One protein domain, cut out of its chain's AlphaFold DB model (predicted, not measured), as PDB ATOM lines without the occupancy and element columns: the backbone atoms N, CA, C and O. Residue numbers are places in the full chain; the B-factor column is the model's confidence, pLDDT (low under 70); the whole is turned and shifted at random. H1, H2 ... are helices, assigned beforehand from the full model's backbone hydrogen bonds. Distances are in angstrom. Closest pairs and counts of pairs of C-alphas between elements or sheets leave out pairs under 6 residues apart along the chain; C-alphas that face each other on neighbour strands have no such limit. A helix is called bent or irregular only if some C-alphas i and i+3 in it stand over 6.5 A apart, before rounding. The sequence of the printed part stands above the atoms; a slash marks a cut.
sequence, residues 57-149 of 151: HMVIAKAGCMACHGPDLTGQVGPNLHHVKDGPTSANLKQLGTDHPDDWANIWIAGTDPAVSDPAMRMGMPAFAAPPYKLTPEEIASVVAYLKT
ATOM      1  N   HIS A  57     -48.389  57.564  51.858       88.62
ATOM      2  CA  HIS A  57     -47.562  58.733  51.526       88.62
ATOM      3  C   HIS A  57     -46.465  58.943  52.567       88.62
ATOM      4  O   HIS A  57     -45.311  59.209  52.223       88.62
ATOM      5  N   MET A  58     -46.812  58.779  53.845       88.81
ATOM      6  CA  MET A  58     -45.856  58.859  54.945       88.81
ATOM      7  C   MET A  58     -44.823  57.734  54.848       88.81
ATOM      8  O   MET A  58     -43.631  57.988  55.028       88.81
ATOM      9  N   VAL A  59     -45.257  56.508  54.533       89.75
ATOM     10  CA  VAL A  59     -44.349  55.366  54.341       89.75
ATOM     11  C   VAL A  59     -43.387  55.631  53.180       89.75
ATOM     12  O   VAL A  59     -42.180  55.500  53.358       89.75
ATOM     13  N   ILE A  60     -43.887  56.080  52.024       89.25
ATOM     14  CA  ILE A  60     -43.092  56.409  50.827       89.25
ATOM     15  C   ILE A  60     -42.052  57.493  51.126       89.25
ATOM     16  O   ILE A  60     -40.886  57.357  50.744       89.25
ATOM     17  N   ALA A  61     -42.458  58.557  51.825       87.81
ATOM     18  CA  ALA A  61     -41.567  59.649  52.199       87.81
ATOM     19  C   ALA A  61     -40.478  59.176  53.174       87.81
ATOM     20  O   ALA A  61     -39.293  59.419  52.946       87.81
ATOM     21  N   LYS A  62     -40.861  58.449  54.231       86.19
ATOM     22  CA  LYS A  62     -39.938  57.940  55.257       86.19
ATOM     23  C   LYS A  62     -38.973  56.885  54.709       86.19
ATOM     24  O   LYS A  62     -37.815  56.857  55.115       86.19
ATOM     25  N   ALA A  63     -39.442  56.029  53.804       85.81
ATOM     26  CA  ALA A  63     -38.629  55.014  53.142       85.81
ATOM     27  C   ALA A  63     -37.726  55.599  52.046       85.81
ATOM     28  O   ALA A  63     -36.851  54.905  51.543       85.81
ATOM     29  N   GLY A  64     -37.915  56.865  51.660       87.62
ATOM     30  CA  GLY A  64     -37.071  57.522  50.667       87.62
ATOM     31  C   GLY A  64     -37.267  57.002  49.241       87.62
ATOM     32  O   GLY A  64     -36.358  57.132  48.424       87.62
ATOM     33  N   CYS A  65     -38.436  56.444  48.901       88.44
ATOM     34  CA  CYS A  65     -38.704  55.904  47.560       88.44
ATOM     35  C   CYS A  65     -38.464  56.950  46.456       88.44
ATOM     36  O   CYS A  65     -37.915  56.645  45.395       88.44
ATOM     37  N   MET A  66     -38.810  58.209  46.734       90.50
ATOM     38  CA  MET A  66     -38.646  59.332  45.806       90.50
ATOM     39  C   MET A  66     -37.183  59.597  45.424       90.50
ATOM     40  O   MET A  66     -36.928  60.139  44.352       90.50
ATOM     41  N   ALA A  67     -36.211  59.182  46.247       87.62
ATOM     42  CA  ALA A  67     -34.792  59.374  45.950       87.62
ATOM     43  C   ALA A  67     -34.345  58.618  44.686       87.62
ATOM     44  O   ALA A  67     -33.423  59.054  44.001       87.62
ATOM     45  N   CYS A  68     -35.003  57.499  44.363       88.44
ATOM     46  CA  CYS A  68     -34.752  56.752  43.132       88.44
ATOM     47  C   CYS A  68     -35.881  56.927  42.113       88.44
ATOM     48  O   CYS A  68     -35.606  57.040  40.921       88.44
ATOM     49  N   HIS A  69     -37.136  56.959  42.559       91.38
ATOM     50  CA  HIS A  69     -38.305  56.968  41.675       91.38
ATOM     51  C   HIS A  69     -38.768  58.377  41.271       91.38
ATOM     52  O   HIS A  69     -39.739  58.506  40.529       91.38
ATOM     53  N   GLY A  70     -38.067  59.425  41.708       91.88
ATOM     54  CA  GLY A  70     -38.429  60.817  41.459       91.88
ATOM     55  C   GLY A  70     -39.509  61.336  42.421       91.88
ATOM     56  O   GLY A  70     -40.166  60.544  43.103       91.88
ATOM     57  N   PRO A  71     -39.708  62.666  42.489       91.50
ATOM     58  CA  PRO A  71     -40.653  63.295  43.419       91.50
ATOM     59  C   PRO A  71     -42.104  62.865  43.170       91.50
ATOM     60  O   PRO A  71     -42.850  62.658  44.121       91.50
ATOM     61  N   ASP A  72     -42.462  62.643  41.903       91.88
ATOM     62  CA  ASP A  72     -43.807  62.237  41.487       91.88
ATOM     63  C   ASP A  72     -43.909  60.732  41.195       91.88
ATOM     64  O   ASP A  72     -44.898  60.271  40.633       91.88
ATOM     65  N   LEU A  73     -42.885  59.948  41.556       92.75
ATOM     66  CA  LEU A  73     -42.803  58.497  41.323       92.75
ATOM     67  C   LEU A  73     -42.834  58.077  39.838       92.75
ATOM     68  O   LEU A  73     -43.013  56.900  39.527       92.75
ATOM     69  N   THR A  74     -42.612  59.018  38.917       92.56
ATOM     70  CA  THR A  74     -42.590  58.798  37.459       92.56
ATOM     71  C   THR A  74     -41.300  58.145  36.950       92.56
ATOM     72  O   THR A  74     -41.149  57.905  35.753       92.56
ATOM     73  N   GLY A  75     -40.358  57.855  37.846       88.50
ATOM     74  CA  GLY A  75     -39.042  57.312  37.536       88.50
ATOM     75  C   GLY A  75     -37.973  58.396  37.400       88.50
ATOM     76  O   GLY A  75     -38.227  59.514  36.950       88.50
ATOM     77  N   GLN A  76     -36.752  58.043  37.800       86.19
ATOM     78  CA  GLN A  76     -35.552  58.864  37.626       86.19
ATOM     79  C   GLN A  76     -34.336  57.937  37.509       86.19
ATOM     80  O   GLN A  76     -33.934  57.576  36.408       86.19
ATOM     81  N   VAL A  77     -33.775  57.520  38.647       87.00
ATOM     82  CA  VAL A  77     -32.722  56.494  38.717       87.00
ATOM     83  C   VAL A  77     -33.355  55.104  38.724       87.00
ATOM     84  O   VAL A  77     -32.883  54.187  38.059       87.00
ATOM     85  N   GLY A  78     -34.435  54.960  39.489       85.50
ATOM     86  CA  GLY A  78     -35.312  53.802  39.499       85.50
ATOM     87  C   GLY A  78     -36.441  53.936  38.473       85.50
ATOM     88  O   GLY A  78     -36.676  55.025  37.936       85.50
ATOM     89  N   PRO A  79     -37.155  52.834  38.201       89.19
ATOM     90  CA  PRO A  79     -38.228  52.796  37.214       89.19
ATOM     91  C   PRO A  79     -39.439  53.646  37.605       89.19
ATOM     92  O   PRO A  79     -39.606  54.027  38.763       89.19
ATOM     93  N   ASN A  80     -40.311  53.894  36.629       92.25
ATOM     94  CA  ASN A  80     -41.617  54.501  36.853       92.25
ATOM     95  C   ASN A  80     -42.508  53.573  37.705       92.25
ATOM     96  O   ASN A  80     -42.597  52.381  37.408       92.25
ATOM     97  N   LEU A  81     -43.149  54.108  38.748       92.06
ATOM     98  CA  LEU A  81     -44.085  53.382  39.620       92.06
ATOM     99  C   LEU A  81     -45.564  53.699  39.335       92.06
ATOM    100  O   LEU A  81     -46.440  53.283  40.089       92.06
ATOM    101  N   HIS A  82     -45.848  54.443  38.270       92.19
ATOM    102  CA  HIS A  82     -47.191  54.639  37.725       92.19
ATOM    103  C   HIS A  82     -47.627  53.401  36.942       92.19
ATOM    104  O   HIS A  82     -46.792  52.581  36.551       92.19
ATOM    105  N   HIS A  83     -48.935  53.247  36.735       91.44
ATOM    106  CA  HIS A  83     -49.518  52.078  36.068       91.44
ATOM    107  C   HIS A  83     -49.180  50.716  36.715       91.44
ATOM    108  O   HIS A  83     -49.299  49.679  36.069       91.44
ATOM    109  N   VAL A  84     -48.796  50.662  37.999       90.25
ATOM    110  CA  VAL A  84     -48.447  49.393  38.687       90.25
ATOM    111  C   VAL A  84     -49.599  48.381  38.675       90.25
ATOM    112  O   VAL A  84     -49.362  47.172  38.682       90.25
ATOM    113  N   LYS A  85     -50.848  48.855  38.613       88.88
ATOM    114  CA  LYS A  85     -52.043  48.012  38.435       88.88
ATOM    115  C   LYS A  85     -52.033  47.207  37.126       88.88
ATOM    116  O   LYS A  85     -52.631  46.139  37.084       88.88
ATOM    117  N   ASP A  86     -51.352  47.710  36.097       90.00
ATOM    118  CA  ASP A  86     -51.270  47.113  34.763       90.00
ATOM    119  C   ASP A  86     -50.023  46.215  34.614       90.00
ATOM    120  O   ASP A  86     -49.836  45.561  33.587       90.00
ATOM    121  N   GLY A  87     -49.178  46.156  35.651       88.62
ATOM    122  CA  GLY A  87     -48.007  45.288  35.735       88.62
ATOM    123  C   GLY A  87     -46.681  46.041  35.918       88.62
ATOM    124  O   GLY A  87     -46.652  47.262  36.088       88.62
ATOM    125  N   PRO A  88     -45.551  45.314  35.921       87.38
ATOM    126  CA  PRO A  88     -44.233  45.903  36.111       87.38
ATOM    127  C   PRO A  88     -43.787  46.719  34.893       87.38
ATOM    128  O   PRO A  88     -43.785  46.240  33.758       87.38
ATOM    129  N   THR A  89     -43.305  47.934  35.144       83.88
ATOM    130  CA  THR A  89     -42.767  48.834  34.110       83.88
ATOM    131  C   THR A  89     -41.349  48.445  33.669       83.88
ATOM    132  O   THR A  89     -40.952  48.688  32.527       83.88
ATOM    133  N   SER A  90     -40.581  47.798  34.548       83.56
ATOM    134  CA  SER A  90     -39.194  47.401  34.288       83.56
ATOM    135  C   SER A  90     -39.092  46.061  33.568       83.56
ATOM    136  O   SER A  90     -39.688  45.067  33.982       83.56
ATOM    137  N   ALA A  91     -38.240  45.989  32.541       84.31
ATOM    138  CA  ALA A  91     -38.027  44.765  31.763       84.31
ATOM    139  C   ALA A  91     -37.565  43.572  32.621       84.31
ATOM    140  O   ALA A  91     -38.030  42.454  32.417       84.31
ATOM    141  N   ASN A  92     -36.703  43.812  33.612       79.81
ATOM    142  CA  ASN A  92     -36.177  42.780  34.508       79.81
ATOM    143  C   ASN A  92     -37.214  42.227  35.500       79.81
ATOM    144  O   ASN A  92     -36.949  41.210  36.127       79.81
ATOM    145  N   LEU A  93     -38.375  42.875  35.643       86.19
ATOM    146  CA  LEU A  93     -39.463  42.419  36.510       86.19
ATOM    147  C   LEU A  93     -40.604  41.763  35.727       86.19
ATOM    148  O   LEU A  93     -41.531  41.245  36.338       86.19
ATOM    149  N   LYS A  94     -40.546  41.744  34.387       88.75
ATOM    150  CA  LYS A  94     -41.618  41.176  33.556       88.75
ATOM    151  C   LYS A  94     -41.898  39.708  33.868       88.75
ATOM    152  O   LYS A  94     -43.061  39.325  33.922       88.75
ATOM    153  N   GLN A  95     -40.850  38.910  34.086       89.50
ATOM    154  CA  GLN A  95     -41.005  37.498  34.439       89.50
ATOM    155  C   GLN A  95     -41.684  37.343  35.803       89.50
ATOM    156  O   GLN A  95     -42.703  36.671  35.888       89.50
ATOM    157  N   LEU A  96     -41.206  38.062  36.826       88.81
ATOM    158  CA  LEU A  96     -41.836  38.078  38.148       88.81
ATOM    159  C   LEU A  96     -43.314  38.486  38.061       88.81
ATOM    160  O   LEU A  96     -44.162  37.820  38.633       88.81
ATOM    161  N   GLY A  97     -43.644  39.532  37.297       90.50
ATOM    162  CA  GLY A  97     -45.034  39.945  37.077       90.50
ATOM    163  C   GLY A  97     -45.886  38.923  36.317       90.50
ATOM    164  O   GLY A  97     -47.096  38.895  36.501       90.50
ATOM    165  N   THR A  98     -45.274  38.084  35.479       90.81
ATOM    166  CA  THR A  98     -45.970  37.008  34.753       90.81
ATOM    167  C   THR A  98     -46.259  35.828  35.677       90.81
ATOM    168  O   THR A  98     -47.357  35.279  35.643       90.81
ATOM    169  N   ASP A  99     -45.292  35.465  36.519       90.56
ATOM    170  CA  ASP A  99     -45.404  34.343  37.454       90.56
ATOM    171  C   ASP A  99     -46.276  34.696  38.675       90.56
ATOM    172  O   ASP A  99     -46.932  33.828  39.249       90.56
ATOM    173  N   HIS A 100     -46.316  35.982  39.040       90.62
ATOM    174  CA  HIS A 100     -46.979  36.528  40.227       90.62
ATOM    175  C   HIS A 100     -47.875  37.738  39.886       90.62
ATOM    176  O   HIS A 100     -47.646  38.845  40.384       90.62
ATOM    177  N   PRO A 101     -48.907  37.583  39.034       89.44
ATOM    178  CA  PRO A 101     -49.686  38.714  38.520       89.44
ATOM    179  C   PRO A 101     -50.378  39.539  39.617       89.44
ATOM    180  O   PRO A 101     -50.523  40.755  39.475       89.44
ATOM    181  N   ASP A 102     -50.744  38.911  40.735       88.75
ATOM    182  CA  ASP A 102     -51.503  39.559  41.805       88.75
ATOM    183  C   ASP A 102     -50.615  40.220  42.877       88.75
ATOM    184  O   ASP A 102     -51.003  41.234  43.478       88.75
ATOM    185  N   ASP A 103     -49.413  39.678  43.111       89.06
ATOM    186  CA  ASP A 103     -48.573  39.993  44.269       89.06
ATOM    187  C   ASP A 103     -47.095  40.303  43.964       89.06
ATOM    188  O   ASP A 103     -46.351  40.606  44.903       89.06
ATOM    189  N   TRP A 104     -46.675  40.358  42.692       90.94
ATOM    190  CA  TRP A 104     -45.288  40.666  42.300       90.94
ATOM    191  C   TRP A 104     -44.719  41.918  42.984       90.94
ATOM    192  O   TRP A 104     -43.557  41.929  43.383       90.94
ATOM    193  N   ALA A 105     -45.527  42.973  43.147       90.50
ATOM    194  CA  ALA A 105     -45.085  44.230  43.750       90.50
ATOM    195  C   ALA A 105     -44.755  44.058  45.242       90.50
ATOM    196  O   ALA A 105     -43.777  44.629  45.722       90.50
ATOM    197  N   ASN A 106     -45.520  43.228  45.963       90.38
ATOM    198  CA  ASN A 106     -45.227  42.893  47.357       90.38
ATOM    199  C   ASN A 106     -43.922  42.096  47.449       90.38
ATOM    200  O   ASN A 106     -43.065  42.421  48.265       90.38
ATOM    201  N   ILE A 107     -43.760  41.093  46.580       87.75
ATOM    202  CA  ILE A 107     -42.570  40.231  46.526       87.75
ATOM    203  C   ILE A 107     -41.313  41.052  46.223       87.75
ATOM    204  O   ILE A 107     -40.274  40.885  46.867       87.75
ATOM    205  N   TRP A 108     -41.415  41.969  45.263       86.75
ATOM    206  CA  TRP A 108     -40.315  42.833  44.863       86.75
ATOM    207  C   TRP A 108     -39.925  43.817  45.969       86.75
ATOM    208  O   TRP A 108     -38.748  43.905  46.317       86.75
ATOM    209  N   ILE A 109     -40.895  44.517  46.569       88.12
ATOM    210  CA  ILE A 109     -40.616  45.466  47.656       88.12
ATOM    211  C   ILE A 109     -40.049  44.733  48.876       88.12
ATOM    212  O   ILE A 109     -39.063  45.188  49.452       88.12
ATOM    213  N   ALA A 110     -40.611  43.581  49.239       86.12
ATOM    214  CA  ALA A 110     -40.148  42.798  50.381       86.12
ATOM    215  C   ALA A 110     -38.766  42.160  50.165       86.12
ATOM    216  O   ALA A 110     -38.107  41.797  51.139       86.12
ATOM    217  N   GLY A 111     -38.323  42.000  48.912       85.75
ATOM    218  CA  GLY A 111     -37.123  41.226  48.603       85.75
ATOM    219  C   GLY A 111     -37.324  39.756  48.955       85.75
ATOM    220  O   GLY A 111     -36.515  39.161  49.661       85.75
ATOM    221  N   THR A 112     -38.439  39.172  48.526       85.38
ATOM    222  CA  THR A 112     -38.796  37.781  48.847       85.38
ATOM    223  C   THR A 112     -38.969  36.908  47.613       85.38
ATOM    224  O   THR A 112     -39.533  35.823  47.722       85.38
ATOM    225  N   ASP A 113     -38.452  37.349  46.459       83.56
ATOM    226  CA  ASP A 113     -38.551  36.620  45.191       83.56
ATOM    227  C   ASP A 113     -38.040  35.170  45.338       83.56
ATOM    228  O   ASP A 113     -36.845  34.955  45.593       83.56
ATOM    229  N   PRO A 114     -38.930  34.166  45.208       78.62
ATOM    230  CA  PRO A 114     -38.563  32.768  45.381       78.62
ATOM    231  C   PRO A 114     -37.655  32.250  44.258       78.62
ATOM    232  O   PRO A 114     -36.945  31.270  44.482       78.62
ATOM    233  N   ALA A 115     -37.632  32.901  43.088       82.19
ATOM    234  CA  ALA A 115     -36.765  32.529  41.973       82.19
ATOM    235  C   ALA A 115     -35.286  32.853  42.248       82.19
ATOM    236  O   ALA A 115     -34.390  32.249  41.653       82.19
ATOM    237  N   VAL A 116     -35.005  33.766  43.184       79.12
ATOM    238  CA  VAL A 116     -33.643  34.041  43.651       79.12
ATOM    239  C   VAL A 116     -33.255  32.980  44.681       79.12
ATOM    240  O   VAL A 116     -33.767  32.955  45.807       79.12
ATOM    241  N   SER A 117     -32.349  32.088  44.278       82.31
ATOM    242  CA  SER A 117     -31.931  30.918  45.058       82.31
ATOM    243  C   SER A 117     -31.113  31.265  46.302       82.31
ATOM    244  O   SER A 117     -31.244  30.577  47.311       82.31
ATOM    245  N   ASP A 118     -30.305  32.327  46.250       79.81
ATOM    246  CA  ASP A 118     -29.554  32.841  47.396       79.81
ATOM    247  C   ASP A 118     -30.366  33.925  48.135       79.81
ATOM    248  O   ASP A 118     -30.541  35.027  47.602       79.81
ATOM    249  N   PRO A 119     -30.843  33.675  49.370       72.38
ATOM    250  CA  PRO A 119     -31.584  34.665  50.147       72.38
ATOM    251  C   PRO A 119     -30.806  35.956  50.418       72.38
ATOM    252  O   PRO A 119     -31.428  37.004  50.568       72.38
ATOM    253  N   ALA A 120     -29.469  35.912  50.463       73.50
ATOM    254  CA  ALA A 120     -28.640  37.102  50.659       73.50
ATOM    255  C   ALA A 120     -28.663  38.044  49.444       73.50
ATOM    256  O   ALA A 120     -28.375  39.231  49.578       73.50
ATOM    257  N   MET A 121     -29.035  37.524  48.272       73.19
ATOM    258  CA  MET A 121     -29.155  38.278  47.024       73.19
ATOM    259  C   MET A 121     -30.573  38.809  46.788       73.19
ATOM    260  O   MET A 121     -30.806  39.533  45.819       73.19
ATOM    261  N   ARG A 122     -31.532  38.476  47.663       75.44
ATOM    262  CA  ARG A 122     -32.891  39.011  47.591       75.44
ATOM    263  C   ARG A 122     -32.911  40.442  48.121       75.44
ATOM    264  O   ARG A 122     -33.119  40.697  49.304       75.44
ATOM    265  N   MET A 123     -32.658  41.389  47.226       71.12
ATOM    266  CA  MET A 123     -32.642  42.811  47.554       71.12
ATOM    267  C   MET A 123     -34.047  43.396  47.389       71.12
ATOM    268  O   MET A 123     -34.505  43.620  46.269       71.12
ATOM    269  N   GLY A 124     -34.723  43.631  48.514       77.94
ATOM    270  CA  GLY A 124     -35.984  44.372  48.560       77.94
ATOM    271  C   GLY A 124     -35.783  45.869  48.357       77.94
ATOM    272  O   GLY A 124     -34.654  46.365  48.317       77.94
ATOM    273  N   MET A 125     -36.881  46.606  48.239       82.81
ATOM    274  CA  MET A 125     -36.851  48.061  48.135       82.81
ATOM    275  C   MET A 125     -36.964  48.726  49.515       82.81
ATOM    276  O   MET A 125     -37.771  48.292  50.334       82.81
ATOM    277  N   PRO A 126     -36.237  49.831  49.755       73.44
ATOM    278  CA  PRO A 126     -35.067  50.296  49.010       73.44
ATOM    279  C   PRO A 126     -33.818  49.488  49.411       73.44
ATOM    280  O   PRO A 126     -33.452  49.423  50.581       73.44
ATOM    281  N   ALA A 127     -33.106  48.929  48.427       60.75
ATOM    282  CA  ALA A 127     -31.946  48.044  48.623       60.75
ATOM    283  C   ALA A 127     -30.782  48.659  49.439       60.75
ATOM    284  O   ALA A 127     -29.877  47.947  49.868       60.75
ATOM    285  N   PHE A 128     -30.798  49.978  49.658       55.06
ATOM    286  CA  PHE A 128     -29.757  50.742  50.357       55.06
ATOM    287  C   PHE A 128     -30.096  51.074  51.812       55.06
ATOM    288  O   PHE A 128     -29.332  51.757  52.495       55.06
ATOM    289  N   ALA A 129     -31.220  50.572  52.312       50.19
ATOM    290  CA  ALA A 129     -31.567  50.661  53.711       50.19
ATOM    291  C   ALA A 129     -30.999  49.475  54.493       50.19
ATOM    292  O   ALA A 129     -31.671  48.476  54.751       50.19
ATOM    293  N   ALA A 130     -29.771  49.625  54.986       49.47
ATOM    294  CA  ALA A 130     -29.448  49.003  56.266       49.47
ATOM    295  C   ALA A 130     -30.540  49.378  57.307       49.47
ATOM    296  O   ALA A 130     -31.264  50.363  57.102       49.47
ATOM    297  N   PRO A 131     -30.693  48.630  58.420       47.75
ATOM    298  CA  PRO A 131     -31.582  49.038  59.511       47.75
ATOM    299  C   PRO A 131     -31.438  50.549  59.778       47.75
ATOM    300  O   PRO A 131     -30.304  51.015  59.914       47.75
ATOM    301  N   PRO A 132     -32.540  51.324  59.779       50.53
ATOM    302  CA  PRO A 132     -33.889  50.919  60.195       50.53
ATOM    303  C   PRO A 132     -34.938  50.609  59.103       50.53
ATOM    304  O   PRO A 132     -36.046  50.233  59.475       50.53
ATOM    305  N   TYR A 133     -34.680  50.754  57.798       59.06
ATOM    306  CA  TYR A 133     -35.783  50.787  56.808       59.06
ATOM    307  C   TYR A 133     -36.178  49.422  56.217       59.06
ATOM    308  O   TYR A 133     -36.221  49.241  55.002       59.06
ATOM    309  N   LYS A 134     -36.517  48.458  57.083       72.81
ATOM    310  CA  LYS A 134     -37.325  47.294  56.682       72.81
ATOM    311  C   LYS A 134     -38.799  47.643  56.861       72.81
ATOM    312  O   LYS A 134     -39.237  47.795  57.997       72.81
ATOM    313  N   LEU A 135     -39.531  47.773  55.756       82.31
ATOM    314  CA  LEU A 135     -40.979  47.971  55.798       82.31
ATOM    315  C   LEU A 135     -41.674  46.732  56.374       82.31
ATOM    316  O   LEU A 135     -41.287  45.602  56.061       82.31
ATOM    317  N   THR A 136     -42.699  46.931  57.202       86.56
ATOM    318  CA  THR A 136     -43.559  45.829  57.658       86.56
ATOM    319  C   THR A 136     -44.477  45.350  56.526       86.56
ATOM    320  O   THR A 136     -44.708  46.090  55.565       86.56
ATOM    321  N   PRO A 137     -45.050  44.135  56.608       86.44
ATOM    322  CA  PRO A 137     -46.022  43.667  55.619       86.44
ATOM    323  C   PRO A 137     -47.206  44.626  55.418       86.44
ATOM    324  O   PRO A 137     -47.659  44.817  54.292       86.44
ATOM    325  N   GLU A 138     -47.683  45.270  56.485       88.38
ATOM    326  CA  GLU A 138     -48.784  46.237  56.437       88.38
ATOM    327  C   GLU A 138     -48.368  47.540  55.745       88.38
ATOM    328  O   GLU A 138     -49.129  48.091  54.949       88.38
ATOM    329  N   GLU A 139     -47.147  48.017  56.009       89.94
ATOM    330  CA  GLU A 139     -46.569  49.166  55.311       89.94
ATOM    331  C   GLU A 139     -46.419  48.865  53.814       89.94
ATOM    332  O   GLU A 139     -46.867  49.659  52.988       89.94
ATOM    333  N   ILE A 140     -45.888  47.694  53.447       89.81
ATOM    334  CA  ILE A 140     -45.776  47.261  52.045       89.81
ATOM    335  C   ILE A 140     -47.156  47.210  51.387       89.81
ATOM    336  O   ILE A 140     -47.338  47.784  50.314       89.81
ATOM    337  N   ALA A 141     -48.143  46.593  52.042       90.12
ATOM    338  CA  ALA A 141     -49.500  46.505  51.518       90.12
ATOM    339  C   ALA A 141     -50.121  47.893  51.292       90.12
ATOM    340  O   ALA A 141     -50.745  48.120  50.254       90.12
ATOM    341  N   SER A 142     -49.912  48.839  52.218       92.88
ATOM    342  CA  SER A 142     -50.390  50.219  52.065       92.88
ATOM    343  C   SER A 142     -49.749  50.925  50.866       92.88
ATOM    344  O   SER A 142     -50.449  51.548  50.066       92.88
ATOM    345  N   VAL A 143     -48.433  50.764  50.686       92.56
ATOM    346  CA  VAL A 143     -47.687  51.345  49.566       92.56
ATOM    347  C   VAL A 143     -48.160  50.748  48.249       92.56
ATOM    348  O   VAL A 143     -48.497  51.496  47.338       92.56
ATOM    349  N   VAL A 144     -48.257  49.421  48.144       92.56
ATOM    350  CA  VAL A 144     -48.731  48.754  46.922       92.56
ATOM    351  C   VAL A 144     -50.161  49.173  46.585       92.56
ATOM    352  O   VAL A 144     -50.453  49.433  45.418       92.56
ATOM    353  N   ALA A 145     -51.046  49.282  47.581       92.88
ATOM    354  CA  ALA A 145     -52.413  49.750  47.369       92.88
ATOM    355  C   ALA A 145     -52.441  51.168  46.784       92.88
ATOM    356  O   ALA A 145     -53.178  51.410  45.832       92.88
ATOM    357  N   TYR A 146     -51.608  52.074  47.300       93.88
ATOM    358  CA  TYR A 146     -51.467  53.423  46.756       93.88
ATOM    359  C   TYR A 146     -50.858  53.435  45.348       93.88
ATOM    360  O   TYR A 146     -51.403  54.073  44.459       93.88
ATOM    361  N   LEU A 147     -49.781  52.688  45.092       93.12
ATOM    362  CA  LEU A 147     -49.163  52.636  43.759       93.12
ATOM    363  C   LEU A 147     -50.142  52.147  42.681       93.12
ATOM    364  O   LEU A 147     -50.097  52.612  41.546       93.12
ATOM    365  N   LYS A 148     -51.071  51.250  43.032       91.00
ATOM    366  CA  LYS A 148     -52.131  50.783  42.125       91.00
ATOM    367  C   LYS A 148     -53.188  51.853  41.798       91.00
ATOM    368  O   LYS A 148     -53.950  51.650  40.855       91.00
ATOM    369  N   THR A 149     -53.260  52.966  42.536       93.25
ATOM    370  CA  THR A 149     -54.155  54.094  42.208       93.25
ATOM    371  C   THR A 149     -53.507  55.127  41.293       93.25
ATOM    372  O   THR A 149     -54.228  55.926  40.693       93.25
TER     373      THR A 149
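What this domain is: This is residues 57 to 149 of the 151 residues of the protein "Cytochrome c" of Chloroflexi bacterium (UniProt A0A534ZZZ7). Short helices and long loops make a rounded body: H5, the longest helix, stands between H1 on one side and H4 on the other, with steep crossings to both. H2 sits near H1, H3 lies beyond H4, and two long loops, residues 70 to 90 and 111 to 136, join these parts. The 93 printed residues hold five named helices, H1 to H5 in order, and no named strand; the class is all helix, with 38 residues in named elements, under half. The whole is compact, with a radius of gyration of the C-alphas of 12.4 A and spans of 31 by 31 by 25 A.

Where its parts are: Find C-alpha 57 at (-47.562, 58.733, 51.526); from there H1 runs to residue 63, 9.8 A. H2 is residues 66 to 69. Go on to H3, residues 91 to 99, 14.0 A; it is irregular, with C-alphas 92 and 95 7.2 A apart. H4 is residues 104 to 110, 9.8 A. H5, residues 137 to 147, covers 15.2 A and ends at C-alpha 147, (-49.163, 52.636, 43.759).

How they stand to each other: Begin at H1, which touches H5 at a steep tilt of 59 degrees, opposite ways; their closest C-alphas, of Val 59 and Glu 139, are 6.7 A apart. H2 is close to H1 but not clearly touching, with the C-alphas of Ile 60 and Met 66 closest at 7.3 A. H3 and H4 only just touch, only at the corner, with 3 pairs of C-alphas within 8 A, closest Gly 97 and Trp 104 at 5.3 A. H4 touches H5 at a steep tilt of 48 degrees, opposite ways, closest at the C-alphas of Asn 106 and Ile 140, 6.4 A. H1 and H4 are apart, and so are H3 and H5. Every O i to N i+4 pair is within hydrogen-bond range in H1, H4 and H5; in H3 3 of 5 are, and H2 is too short for such a pair.

The domain as a whole: The C-alphas farthest apart, of Asp 72 and Ser 117, are 33.7 A apart. The printed part has no cut; the links H2 to H3 and H4 to H5 are long. Look at residues 127 to 133 for pLDDT under 70.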